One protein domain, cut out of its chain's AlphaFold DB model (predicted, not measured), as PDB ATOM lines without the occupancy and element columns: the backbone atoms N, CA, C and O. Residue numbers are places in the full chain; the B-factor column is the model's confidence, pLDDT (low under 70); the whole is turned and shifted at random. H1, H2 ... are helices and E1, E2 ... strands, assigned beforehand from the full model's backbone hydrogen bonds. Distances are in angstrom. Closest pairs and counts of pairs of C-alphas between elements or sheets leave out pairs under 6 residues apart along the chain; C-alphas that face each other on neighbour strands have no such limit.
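What this domain is: This is residues 23 to 123 of the 174 residues of the protein "Gliding-associated putative ABC transporter substrate-binding component GldG" of Odoribacter sp. CAG:788 (UniProt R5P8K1). A three-stranded antiparallel sheet, E1 - E2 - E3, has the long helix H1 over one face; residues 37 to 49 stick out as a loop, and residues 117 to 123, of which 117 to 121 belong to H2, stick out too. The 101 printed residues, under half in named elements, are mixed in class: a meander, each strand the antiparallel neighbour of the one before, then two helices. The whole is loose, radius of gyration of the C-alphas 17.7 A, spanning 53 by 33 by 29 A.

Where its parts are: Find C-alpha 59 at (179.348, 157.822, 99.599): E2, residues 59 to 66, runs 19.8 A from there. Beside it find E1, residues 23 to 28, and E3, residues 71 to 76. H1, residues 95 to 109, spans 20.7 A; H2, residues 114 to 121, ends at (163.196, 160.416, 76.736).

How they stand to each other: Hairpin E1 and E2 has N 24 and O 63 within hydrogen-bond range, 2.8 A; hairpin E2 and E3 has N 64 and O 73, 2.8 A. H1 is on the sheet, height 10.6 A, its closest C-alphas to E3 being Leu 108 and Ala 72, 6.8 A. H2 is close to H1 but not clearly touching; C-alphas 107 and 115 are closest, 6.9 A. Every O i to N i+4 pair is within range in H1, 2 of 4 in H2.

The domain as a whole: The printed part has no cut. Links E1 to E2 and E3 to H1 are long. Residues 86 to 91 and 111 to 123 have pLDDT under 70.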
ATOM      1  N   PHE A  23     172.747 147.691  95.742       93.31
ATOM      2  CA  PHE A  23     173.222 148.960  96.290       93.31
ATOM      3  C   PHE A  23     173.714 149.885  95.170       93.31
ATOM      4  O   PHE A  23     174.604 149.514  94.406       93.31
ATOM      5  N   THR A  24     173.170 151.099  95.105       93.75
ATOM      6  CA  THR A  24     173.532 152.130  94.124       93.75
ATOM      7  C   THR A  24     173.894 153.434  94.842       93.75
ATOM      8  O   THR A  24     173.049 153.989  95.546       93.75
ATOM      9  N   PRO A  25     175.116 153.975  94.690       94.94
ATOM     10  CA  PRO A  25     175.453 155.281  95.251       94.94
ATOM     11  C   PRO A  25     174.690 156.395  94.518       94.94
ATOM     12  O   PRO A  25     174.681 156.439  93.290       94.94
ATOM     13  N   LEU A  26     174.072 157.309  95.270       94.69
ATOM     14  CA  LEU A  26     173.330 158.457  94.729       94.69
ATOM     15  C   LEU A  26     174.108 159.771  94.848       94.69
ATOM     16  O   LEU A  26     173.988 160.636  93.985       94.69
ATOM     17  N   ALA A  27     174.906 159.925  95.906       94.50
ATOM     18  CA  ALA A  27     175.765 161.086  96.101       94.50
ATOM     19  C   ALA A  27     177.105 160.683  96.720       94.50
ATOM     20  O   ALA A  27     177.175 159.841  97.622       94.50
ATOM     21  N   THR A  28     178.167 161.328  96.242       94.94
ATOM     22  CA  THR A  28     179.528 161.186  96.758       94.94
ATOM     23  C   THR A  28     180.086 162.550  97.137       94.94
ATOM     24  O   THR A  28     179.701 163.583  96.590       94.94
ATOM     25  N   THR A  29     180.979 162.550  98.120       94.06
ATOM     26  CA  THR A  29     181.745 163.736  98.514       94.06
ATOM     27  C   THR A  29     182.733 164.149  97.420       94.06
ATOM     28  O   THR A  29     183.002 163.406  96.476       94.06
ATOM     29  N   SER A  30     183.261 165.370  97.521       91.69
ATOM     30  CA  SER A  30     184.205 165.900  96.533       91.69
ATOM     31  C   SER A  30     185.559 165.168  96.534       91.69
ATOM     32  O   SER A  30     185.832 164.306  97.370       91.69
ATOM     33  N   SER A  31     186.450 165.553  95.620       91.75
ATOM     34  CA  SER A  31     187.842 165.090  95.610       91.75
ATOM     35  C   SER A  31     188.678 165.617  96.785       91.75
ATOM     36  O   SER A  31     189.760 165.098  97.044       91.75
ATOM     37  N   ILE A  32     188.191 166.637  97.499       91.06
ATOM     38  CA  ILE A  32     188.836 167.234  98.671       91.06
ATOM     39  C   ILE A  32     187.942 166.946  99.881       91.06
ATOM     40  O   ILE A  32     187.222 167.812 100.376       91.06
ATOM     41  N   SER A  33     187.936 165.690 100.329       91.50
ATOM     42  CA  SER A  33     187.183 165.254 101.508       91.50
ATOM     43  C   SER A  33     188.001 164.329 102.399       91.50
ATOM     44  O   SER A  33     188.900 163.615 101.954       91.50
ATOM     45  N   GLY A  34     187.679 164.360 103.687       90.88
ATOM     46  CA  GLY A  34     188.267 163.508 104.709       90.88
ATOM     47  C   GLY A  34     187.187 162.961 105.626       90.88
ATOM     48  O   GLY A  34     186.066 163.472 105.663       90.88
ATOM     49  N   ARG A  35     187.535 161.920 106.378       90.75
ATOM     50  CA  ARG A  35     186.656 161.315 107.377       90.75
ATOM     51  C   ARG A  35     187.281 161.447 108.755       90.75
ATOM     52  O   ARG A  35     188.480 161.238 108.923       90.75
ATOM     53  N   GLN A  36     186.451 161.747 109.746       89.31
ATOM     54  CA  GLN A  36     186.832 161.718 111.154       89.31
ATOM     55  C   GLN A  36     185.939 160.725 111.891       89.31
ATOM     56  O   GLN A  36     184.748 160.606 111.601       89.31
ATOM     57  N   GLN A  37     186.535 159.954 112.795       88.94
ATOM     58  CA  GLN A  37     185.800 158.997 113.609       88.94
ATOM     59  C   GLN A  37     185.127 159.734 114.767       88.94
ATOM     60  O   GLN A  37     185.769 160.531 115.446       88.94
ATOM     61  N   ALA A  38     183.839 159.470 114.976       88.25
ATOM     62  CA  ALA A  38     183.100 160.018 116.105       88.25
ATOM     63  C   ALA A  38     183.557 159.374 117.434       88.25
ATOM     64  O   ALA A  38     183.902 158.187 117.435       88.25
ATOM     65  N   PRO A  39     183.513 160.107 118.565       89.62
ATOM     66  CA  PRO A  39     183.089 161.505 118.704       89.62
ATOM     67  C   PRO A  39     184.128 162.494 118.155       89.62
ATOM     68  O   PRO A  39     185.331 162.277 118.272       89.62
ATOM     69  N   VAL A  40     183.655 163.592 117.560       84.75
ATOM     70  CA  VAL A  40     184.510 164.585 116.897       84.75
ATOM     71  C   VAL A  40     184.515 165.884 117.698       84.75
ATOM     72  O   VAL A  40     183.455 166.392 118.055       84.75
ATOM     73  N   PHE A  41     185.699 166.442 117.950       85.81
ATOM     74  CA  PHE A  41     185.855 167.761 118.561       85.81
ATOM     75  C   PHE A  41     186.326 168.764 117.510       85.81
ATOM     76  O   PHE A  41     187.422 168.637 116.960       85.81
ATOM     77  N   PHE A  42     185.498 169.772 117.230       84.56
ATOM     78  CA  PHE A  42     185.817 170.791 116.237       84.56
ATOM     79  C   PHE A  42     186.759 171.843 116.815       84.56
ATOM     80  O   PHE A  42     186.390 172.627 117.687       84.56
ATOM     81  N   ASN A  43     187.981 171.885 116.288       87.69
ATOM     82  CA  ASN A  43     188.902 172.983 116.540       87.69
ATOM     83  C   ASN A  43     188.723 174.059 115.457       87.69
ATOM     84  O   ASN A  43     189.161 173.875 114.322       87.69
ATOM     85  N   LEU A  44     188.116 175.191 115.822       86.00
ATOM     86  CA  LEU A  44     187.878 176.326 114.918       86.00
ATOM     87  C   LEU A  44     189.172 176.986 114.408       86.00
ATOM     88  O   LEU A  44     189.149 177.668 113.390       86.00
ATOM     89  N   GLN A  45     190.301 176.775 115.089       93.50
ATOM     90  CA  GLN A  45     191.615 177.297 114.703       93.50
ATOM     91  C   GLN A  45     192.437 176.289 113.884       93.50
ATOM     92  O   GLN A  45     193.597 176.554 113.559       93.50
ATOM     93  N   LYS A  46     191.877 175.115 113.559       90.00
ATOM     94  CA  LYS A  46     192.586 174.086 112.797       90.00
ATOM     95  C   LYS A  46     192.954 174.600 111.403       90.00
ATOM     96  O   LYS A  46     192.091 174.979 110.616       90.00
ATOM     97  N   GLN A  47     194.243 174.530 111.080       91.75
ATOM     98  CA  GLN A  47     194.739 174.741 109.724       91.75
ATOM     99  C   GLN A  47     194.648 173.428 108.947       91.75
ATOM    100  O   GLN A  47     195.284 172.437 109.307       91.75
ATOM    101  N   TRP A  48     193.830 173.418 107.898       89.12
ATOM    102  CA  TRP A  48     193.645 172.247 107.048       89.12
ATOM    103  C   TRP A  48     194.845 172.052 106.122       89.12
ATOM    104  O   TRP A  48     195.287 172.976 105.439       89.12
ATOM    105  N   THR A  49     195.347 170.827 106.067       91.94
ATOM    106  CA  THR A  49     196.436 170.395 105.189       91.94
ATOM    107  C   THR A  49     195.916 169.387 104.168       91.94
ATOM    108  O   THR A  49     194.843 168.809 104.336       91.94
ATOM    109  N   ARG A  50     196.679 169.107 103.100       89.25
ATOM    110  CA  ARG A  50     196.284 168.072 102.122       89.25
ATOM    111  C   ARG A  50     196.089 166.691 102.756       89.25
ATOM    112  O   ARG A  50     195.244 165.939 102.289       89.25
ATOM    113  N   ASN A  51     196.822 166.386 103.826       90.00
ATOM    114  CA  ASN A  51     196.736 165.102 104.522       90.00
ATOM    115  C   ASN A  51     195.416 164.921 105.287       90.00
ATOM    116  O   ASN A  51     195.034 163.788 105.569       90.00
ATOM    117  N   ASP A  52     194.706 166.009 105.599       89.50
ATOM    118  CA  ASP A  52     193.388 165.940 106.235       89.50
ATOM    119  C   ASP A  52     192.294 165.458 105.264       89.50
ATOM    120  O   ASP A  52     191.254 164.966 105.702       89.50
ATOM    121  N   PHE A  53     192.527 165.556 103.950       91.81
ATOM    122  CA  PHE A  53     191.593 165.152 102.895       91.81
ATOM    123  C   PHE A  53     191.962 163.776 102.329       91.81
ATOM    124  O   PHE A  53     192.352 163.625 101.173       91.81
ATOM    125  N   ASN A  54     191.889 162.765 103.190       89.38
ATOM    126  CA  ASN A  54     192.386 161.413 102.933       89.38
ATOM    127  C   ASN A  54     191.337 160.421 102.390       89.38
ATOM    128  O   ASN A  54     191.685 159.276 102.107       89.38
ATOM    129  N   GLN A  55     190.069 160.822 102.262       90.88
ATOM    130  CA  GLN A  55     188.979 159.954 101.801       90.88
ATOM    131  C   GLN A  55     188.082 160.681 100.788       90.88
ATOM    132  O   GLN A  55     186.948 161.054 101.118       90.88
ATOM    133  N   PRO A  56     188.582 160.896  99.556       92.00
ATOM    134  CA  PRO A  56     187.808 161.493  98.472       92.00
ATOM    135  C   PRO A  56     186.656 160.578  98.035       92.00
ATOM    136  O   PRO A  56     186.765 159.354  98.125       92.00
ATOM    137  N   HIS A  57     185.575 161.159  97.513       93.50
ATOM    138  CA  HIS A  57     184.447 160.422  96.915       93.50
ATOM    139  C   HIS A  57     183.762 159.403  97.845       93.50
ATOM    140  O   HIS A  57     183.171 158.423  97.394       93.50
ATOM    141  N   SER A  58     183.791 159.648  99.156       94.75
ATOM    142  CA  SER A  58     183.008 158.884 100.132       94.75
ATOM    143  C   SER A  58     181.512 159.007  99.834       94.75
ATOM    144  O   SER A  58     181.024 160.113  99.584       94.75
ATOM    145  N   ILE A  59     180.790 157.887  99.870       95.81
ATOM    146  CA  ILE A  59     179.348 157.822  99.599       95.81
ATOM    147  C   ILE A  59     178.587 158.406 100.792       95.81
ATOM    148  O   ILE A  59     178.854 158.028 101.930       95.81
ATOM    149  N   VAL A  60     177.642 159.307 100.532       95.69
ATOM    150  CA  VAL A  60     176.841 160.019 101.557       95.69
ATOM    151  C   VAL A  60     175.336 159.982 101.280       95.69
ATOM    152  O   VAL A  60     174.520 160.336 102.126       95.69
ATOM    153  N   ALA A  61     174.944 159.504 100.100       96.31
ATOM    154  CA  ALA A  61     173.581 159.074  99.843       96.31
ATOM    155  C   ALA A  61     173.597 157.823  98.969       96.31
ATOM    156  O   ALA A  61     174.423 157.710  98.055       96.31
ATOM    157  N   ALA A  62     172.696 156.887  99.237       96.06
ATOM    158  CA  ALA A  62     172.615 155.625  98.516       96.06
ATOM    159  C   ALA A  62     171.171 155.139  98.387       96.06
ATOM    160  O   ALA A  62     170.312 155.455  99.206       96.06
ATOM    161  N   LEU A  63     170.945 154.344  97.351       94.88
ATOM    162  CA  LEU A  63     169.722 153.617  97.077       94.88
ATOM    163  C   LEU A  63     169.989 152.128  97.291       94.88
ATOM    164  O   LEU A  63     170.923 151.569  96.715       94.88
ATOM    165  N   LEU A  64     169.151 151.487  98.091       93.69
ATOM    166  CA  LEU A  64     169.098 150.041  98.235       93.69
ATOM    167  C   LEU A  64     167.777 149.558  97.643       93.69
ATOM    168  O   LEU A  64     166.727 150.060  98.029       93.69
ATOM    169  N   THR A  65     167.822 148.611  96.712       92.50
ATOM    170  CA  THR A  65     166.631 148.116  95.997       92.50
ATOM    171  C   THR A  65     166.593 146.610  95.961       92.50
ATOM    172  O   THR A  65     167.638 145.968  95.968       92.50
ATOM    173  N   ASN A  66     165.397 146.049  95.914       90.50
ATOM    174  CA  ASN A  66     165.170 144.641  95.663       90.50
ATOM    175  C   ASN A  66     163.906 144.503  94.821       90.50
ATOM    176  O   ASN A  66     162.810 144.859  95.259       90.50
ATOM    177  N   ASP A  67     164.094 144.014  93.601       85.62
ATOM    178  CA  ASP A  67     163.017 143.874  92.629       85.62
ATOM    179  C   ASP A  67     162.079 142.706  92.980       85.62
ATOM    180  O   ASP A  67     160.888 142.785  92.685       85.62
ATOM    181  N   ASP A  68     162.570 141.666  93.669       86.88
ATOM    182  CA  ASP A  68     161.790 140.459  93.989       86.88
ATOM    183  C   ASP A  68     160.608 140.769  94.916       86.88
ATOM    184  O   ASP A  68     159.525 140.201  94.783       86.88
ATOM    185  N   ASN A  69     160.815 141.674  95.873       87.94
ATOM    186  CA  ASN A  69     159.800 142.089  96.842       87.94
ATOM    187  C   ASN A  69     159.374 143.556  96.678       87.94
ATOM    188  O   ASN A  69     158.697 144.086  97.559       87.94
ATOM    189  N   ASN A  70     159.767 144.195  95.570       86.12
ATOM    190  CA  ASN A  70     159.493 145.599  95.262       86.12
ATOM    191  C   ASN A  70     159.803 146.540  96.443       86.12
ATOM    192  O   ASN A  70     159.001 147.408  96.794       86.12
ATOM    193  N   SER A  71     160.945 146.332  97.105       90.06
ATOM    194  CA  SER A  71     161.367 147.153  98.241       90.06
ATOM    195  C   SER A  71     162.518 148.071  97.861       90.06
ATOM    196  O   SER A  71     163.452 147.685  97.156       90.06
ATOM    197  N   ALA A  72     162.454 149.310  98.342       92.88
ATOM    198  CA  ALA A  72     163.482 150.299  98.090       92.88
ATOM    199  C   ALA A  72     163.673 151.226  99.291       92.88
ATOM    200  O   ALA A  72     162.720 151.582  99.982       92.88
ATOM    201  N   ILE A  73     164.919 151.623  99.529       94.06
ATOM    202  CA  ILE A  73     165.310 152.563 100.576       94.06
ATOM    203  C   ILE A  73     166.280 153.567  99.969       94.06
ATOM    204  O   ILE A  73     167.331 153.187  99.458       94.06
ATOM    205  N   VAL A  74     165.954 154.853 100.078       95.88
ATOM    206  CA  VAL A  74     166.915 155.938  99.859       95.88
ATOM    207  C   VAL A  74     167.439 156.383 101.219       95.88
ATOM    208  O   VAL A  74     166.667 156.741 102.104       95.88
ATOM    209  N   THR A  75     168.754 156.348 101.401       95.81
ATOM    210  CA  THR A  75     169.435 156.804 102.617       95.81
ATOM    211  C   THR A  75     170.236 158.059 102.316       95.81
ATOM    212  O   THR A  75     171.002 158.088 101.354       95.81
ATOM    213  N   ILE A  76     170.084 159.071 103.167       96.19
ATOM    214  CA  ILE A  76     170.842 160.325 103.157       96.19
ATOM    215  C   ILE A  76     171.397 160.492 104.568       96.19
ATOM    216  O   ILE A  76     170.658 160.369 105.540       96.19
ATOM    217  N   THR A  77     172.702 160.697 104.698       95.12
ATOM    218  CA  THR A  77     173.406 160.553 105.984       95.12
ATOM    219  C   THR A  77     173.582 161.857 106.748       95.12
ATOM    220  O   THR A  77     174.603 162.050 107.410       95.12
ATOM    221  N   ASP A  78     172.620 162.757 106.615       92.25
ATOM    222  CA  ASP A  78     172.620 164.066 107.248       92.25
ATOM    223  C   ASP A  78     171.210 164.370 107.756       92.25
ATOM    224  O   ASP A  78     170.243 164.336 106.992       92.25
ATOM    225  N   ALA A  79     171.107 164.619 109.059       88.12
ATOM    226  CA  ALA A  79     169.844 164.910 109.723       88.12
ATOM    227  C   ALA A  79     169.344 166.332 109.422       88.12
ATOM    228  O   ALA A  79     168.135 166.559 109.402       88.12
ATOM    229  N   ASP A  80     170.254 167.259 109.117       87.38
ATOM    230  CA  ASP A  80     169.942 168.665 108.860       87.38
ATOM    231  C   ASP A  80     169.617 168.923 107.378       87.38
ATOM    232  O   ASP A  80     169.274 170.038 106.986       87.38
ATOM    233  N   PHE A  81     169.653 167.878 106.541       90.38
ATOM    234  CA  PHE A  81     169.504 167.934 105.084       90.38
ATOM    235  C   PHE A  81     168.280 168.727 104.586       90.38
ATOM    236  O   PHE A  81     168.367 169.399 103.550       90.38
ATOM    237  N   LEU A  82     167.152 168.643 105.306       89.88
ATOM    238  CA  LEU A  82     165.884 169.322 104.988       89.88
ATOM    239  C   LEU A  82     165.438 170.329 106.053       89.88
ATOM    240  O   LEU A  82     164.288 170.772 106.039       89.88
ATOM    241  N   ILE A  83     166.323 170.703 106.975       85.62
ATOM    242  CA  ILE A  83     165.997 171.678 108.011       85.62
ATOM    243  C   ILE A  83     166.153 173.087 107.434       85.62
ATOM    244  O   ILE A  83     167.195 173.449 106.892       85.62
ATOM    245  N   ASN A  84     165.093 173.888 107.550       82.06
ATOM    246  CA  ASN A  84     165.154 175.321 107.287       82.06
ATOM    247  C   ASN A  84     165.375 176.047 108.614       82.06
ATOM    248  O   ASN A  84     164.423 176.295 109.355       82.06
ATOM    249  N   ASP A  85     166.638 176.318 108.924       73.62
ATOM    250  CA  ASP A  85     167.015 176.992 110.162       73.62
ATOM    251  C   ASP A  85     166.571 178.470 110.146       73.62
ATOM    252  O   ASP A  85     166.435 179.093 109.088       73.62
ATOM    253  N   ILE A  86     166.318 179.043 111.322       63.06
ATOM    254  CA  ILE A  86     165.848 180.421 111.498       63.06
ATOM    255  C   ILE A  86     166.815 181.131 112.449       63.06
ATOM    256  O   ILE A  86     166.847 180.847 113.644       63.06
ATOM    257  N   GLY A  87     167.598 182.088 111.943       66.62
ATOM    258  CA  GLY A  87     168.570 182.818 112.761       66.62
ATOM    259  C   GLY A  87     169.652 183.538 111.957       66.62
ATOM    260  O   GLY A  87     169.720 183.434 110.737       66.62
ATOM    261  N   ILE A  88     170.526 184.267 112.657       57.34
ATOM    262  CA  ILE A  88     171.606 185.072 112.048       57.34
ATOM    263  C   ILE A  88     172.681 184.184 111.387       57.34
ATOM    264  O   ILE A  88     173.316 184.606 110.424       57.34
ATOM    265  N   TYR A  89     172.851 182.948 111.866       59.00
ATOM    266  CA  TYR A  89     173.768 181.942 111.307       59.00
ATOM    267  C   TYR A  89     173.034 180.779 110.622       59.00
ATOM    268  O   TYR A  89     173.644 179.745 110.345       59.00
ATOM    269  N   ALA A  90     171.730 180.938 110.368       63.56
ATOM    270  CA  ALA A  90     170.944 179.918 109.699       63.56
ATOM    271  C   ALA A  90     171.431 179.741 108.262       63.56
ATOM    272  O   ALA A  90     171.620 180.709 107.518       63.56
ATOM    273  N   HIS A  91     171.607 178.488 107.865       66.88
ATOM    274  CA  HIS A  91     171.890 178.160 106.479       66.88
ATOM    275  C   HIS A  91     170.545 178.012 105.766       66.88
ATOM    276  O   HIS A  91     169.770 177.128 106.138       66.88
ATOM    277  N   PRO A  92     170.225 178.865 104.774       70.88
ATOM    278  CA  PRO A  92     168.962 178.752 104.067       70.88
ATOM    279  C   PRO A  92     168.876 177.389 103.387       70.88
ATOM    280  O   PRO A  92     169.842 176.931 102.761       70.88
ATOM    281  N   LEU A  93     167.708 176.755 103.500       82.44
ATOM    282  CA  LEU A  93     167.463 175.460 102.885       82.44
ATOM    283  C   LEU A  93     167.731 175.544 101.376       82.44
ATOM    284  O   LEU A  93     167.125 176.336 100.651       82.44
ATOM    285  N   ARG A  94     168.668 174.725 100.893       85.31
ATOM    286  CA  ARG A  94     169.083 174.762  99.489       85.31
ATOM    287  C   ARG A  94     168.032 174.121  98.597       85.31
ATOM    288  O   ARG A  94     167.614 172.991  98.831       85.31
ATOM    289  N   THR A  95     167.704 174.794  97.498       89.19
ATOM    290  CA  THR A  95     166.793 174.265  96.474       89.19
ATOM    291  C   THR A  95     167.259 172.914  95.927       89.19
ATOM    292  O   THR A  95     166.434 172.040  95.689       89.19
ATOM    293  N   ASP A  96     168.572 172.695  95.796       90.81
ATOM    294  CA  ASP A  96     169.134 171.411  95.355       90.81
ATOM    295  C   ASP A  96     168.799 170.254  96.312       90.81
ATOM    296  O   ASP A  96     168.466 169.160  95.859       90.81
ATOM    297  N   ASN A  97     168.841 170.500  97.629       92.38
ATOM    298  CA  ASN A  97     168.487 169.509  98.647       92.38
ATOM    299  C   ASN A  97     166.993 169.166  98.566       92.38
ATOM    300  O   ASN A  97     166.628 167.991  98.538       92.38
ATOM    301  N   ILE A  98     166.135 170.187  98.438       92.31
ATOM    302  CA  ILE A  98     164.685 170.011  98.251       92.31
ATOM    303  C   ILE A  98     164.413 169.187  96.991       92.31
ATOM    304  O   ILE A  98     163.691 168.196  97.045       92.31
ATOM    305  N   ASN A  99     165.028 169.554  95.866       92.62
ATOM    306  CA  ASN A  99     164.861 168.847  94.601       92.62
ATOM    307  C   ASN A  99     165.303 167.386  94.717       92.62
ATOM    308  O   ASN A  99     164.619 166.497  94.219       92.62
ATOM    309  N   PHE A 100     166.432 167.113  95.372       93.44
ATOM    310  CA  PHE A 100     166.896 165.746  95.586       93.44
ATOM    311  C   PHE A 100     165.916 164.938  96.448       93.44
ATOM    312  O   PHE A 100     165.605 163.795  96.106       93.44
ATOM    313  N   ALA A 101     165.374 165.530  97.514       93.44
ATOM    314  CA  ALA A 101     164.372 164.891  98.361       93.44
ATOM    315  C   ALA A 101     163.070 164.598  97.609       93.44
ATOM    316  O   ALA A 101     162.607 163.461  97.623       93.44
ATOM    317  N   VAL A 102     162.512 165.591  96.912       92.88
ATOM    318  CA  VAL A 102     161.277 165.437  96.127       92.88
ATOM    319  C   VAL A 102     161.454 164.359  95.064       92.88
ATOM    320  O   VAL A 102     160.633 163.454  94.990       92.88
ATOM    321  N   ASN A 103     162.562 164.374  94.317       90.44
ATOM    322  CA  ASN A 103     162.849 163.334  93.326       90.44
ATOM    323  C   ASN A 103     162.983 161.942  93.959       90.44
ATOM    324  O   ASN A 103     162.539 160.960  93.372       90.44
ATOM    325  N   SER A 104     163.583 161.849  95.148       93.00
ATOM    326  CA  SER A 104     163.711 160.581  95.873       93.00
ATOM    327  C   SER A 104     162.348 160.057  96.332       93.00
ATOM    328  O   SER A 104     162.073 158.872  96.179       93.00
ATOM    329  N   ILE A 105     161.480 160.935  96.847       92.44
ATOM    330  CA  ILE A 105     160.114 160.595  97.273       92.44
ATOM    331  C   ILE A 105     159.259 160.194  96.071       92.44
ATOM    332  O   ILE A 105     158.593 159.168  96.128       92.44
ATOM    333  N   GLU A 106     159.295 160.963  94.979       88.75
ATOM    334  CA  GLU A 106     158.588 160.629  93.739       88.75
ATOM    335  C   GLU A 106     159.022 159.262  93.213       88.75
ATOM    336  O   GLU A 106     158.181 158.441  92.865       88.75
ATOM    337  N   TRP A 107     160.330 158.998  93.185       88.56
ATOM    338  CA  TRP A 107     160.865 157.729  92.705       88.56
ATOM    339  C   TRP A 107     160.472 156.550  93.607       88.56
ATOM    340  O   TRP A 107     160.109 155.497  93.092       88.56
ATOM    341  N   LEU A 108     160.498 156.726  94.934       90.56
ATOM    342  CA  LEU A 108     160.073 155.702  95.897       90.56
ATOM    343  C   LEU A 108     158.556 155.466  95.885       90.56
ATOM    344  O   LEU A 108     158.107 154.349  96.125       90.56
ATOM    345  N   GLY A 109     157.770 156.515  95.642       87.38
ATOM    346  CA  GLY A 109     156.310 156.461  95.606       87.38
ATOM    347  C   GLY A 109     155.730 156.026  94.259       87.38
ATOM    348  O   GLY A 109     154.539 155.716  94.186       87.38
ATOM    349  N   ASP A 110     156.534 155.997  93.190       78.19
ATOM    350  CA  ASP A 110     156.066 155.626  91.856       78.19
ATOM    351  C   ASP A 110     155.863 154.115  91.712       78.19
ATOM    352  O   ASP A 110     156.724 153.370  91.245       78.19
ATOM    353  N   ASN A 111     154.651 153.679  92.037       63.25
ATOM    354  CA  ASN A 111     154.200 152.306  91.827       63.25
ATOM    355  C   ASN A 111     153.826 152.005  90.355       63.25
ATOM    356  O   ASN A 111     153.494 150.870  90.022       63.25
ATOM    357  N   SER A 112     153.827 153.009  89.467       62.75
ATOM    358  CA  SER A 112     153.403 152.860  88.064       62.75
ATOM    359  C   SER A 112     154.552 152.534  87.104       62.75
ATOM    360  O   SER A 112     154.315 152.108  85.974       62.75
ATOM    361  N   GLY A 113     155.803 152.751  87.528       60.84
ATOM    362  CA  GLY A 113     156.994 152.587  86.690       60.84
ATOM    363  C   GLY A 113     157.127 153.630  85.572       60.84
ATOM    364  O   GLY A 113     158.053 153.540  84.759       60.84
ATOM    365  N   LEU A 114     156.246 154.633  85.513       60.78
ATOM    366  CA  LEU A 114     156.253 155.684  84.493       60.78
ATOM    367  C   LEU A 114     157.464 156.620  84.626       60.78
ATOM    368  O   LEU A 114     157.946 157.138  83.616       60.78
ATOM    369  N   ILE A 115     158.037 156.783  85.822       62.59
ATOM    370  CA  ILE A 115     159.288 157.537  86.010       62.59
ATOM    371  C   ILE A 115     160.448 156.869  85.262       62.59
ATOM    372  O   ILE A 115     161.292 157.568  84.689       62.59
ATOM    373  N   LYS A 116     160.471 155.530  85.164       59.69
ATOM    374  CA  LYS A 116     161.468 154.818  84.345       59.69
ATOM    375  C   LYS A 116     161.332 155.183  82.860       59.69
ATOM    376  O   LYS A 116     162.339 155.261  82.157       59.69
ATOM    377  N   LEU A 117     160.116 155.475  82.385       54.91
ATOM    378  CA  LEU A 117     159.873 155.924  81.009       54.91
ATOM    379  C   LEU A 117     160.264 157.392  80.796       54.91
ATOM    380  O   LEU A 117     160.828 157.703  79.749       54.91
ATOM    381  N   ARG A 118     160.063 158.276  81.789       56.38
ATOM    382  CA  ARG A 118     160.497 159.692  81.746       56.38
ATOM    383  C   ARG A 118     161.998 159.818  81.459       56.38
ATOM    384  O   ARG A 118     162.382 160.593  80.588       56.38
ATOM    385  N   ASN A 119     162.828 158.998  82.112       52.28
ATOM    386  CA  ASN A 119     164.283 158.991  81.904       52.28
ATOM    387  C   ASN A 119     164.722 158.451  80.532       52.28
ATOM    388  O   ASN A 119     165.812 158.775  80.066       52.28
ATOM    389  N   LYS A 120     163.886 157.656  79.850       52.44
ATOM    390  CA  LYS A 120     164.209 157.139  78.512       52.44
ATOM    391  C   LYS A 120     164.145 158.234  77.438       52.44
ATOM    392  O   LYS A 120     164.869 158.149  76.451       52.44
ATOM    393  N   PHE A 121     163.327 159.269  77.647       49.34
ATOM    394  CA  PHE A 121     163.196 160.416  76.736       49.34
ATOM    395  C   PHE A 121     164.146 161.576  77.065       49.34
ATOM    396  O   PHE A 121     164.349 162.453  76.230       49.34
ATOM    397  N   THR A 122     164.759 161.575  78.252       47.09
ATOM    398  CA  THR A 122     165.744 162.574  78.692       47.09
ATOM    399  C   THR A 122     167.160 162.009  78.692       47.09
ATOM    400  O   THR A 122     167.978 162.314  79.560       47.09
ATOM    401  N   THR A 123     167.512 161.212  77.685       47.31
ATOM    402  CA  THR A 123     168.922 161.114  77.310       47.31
ATOM    403  C   THR A 123     169.291 162.454  76.690       47.31
ATOM    404  O   THR A 123     169.183 162.667  75.485       47.31
TER     405      THR A 123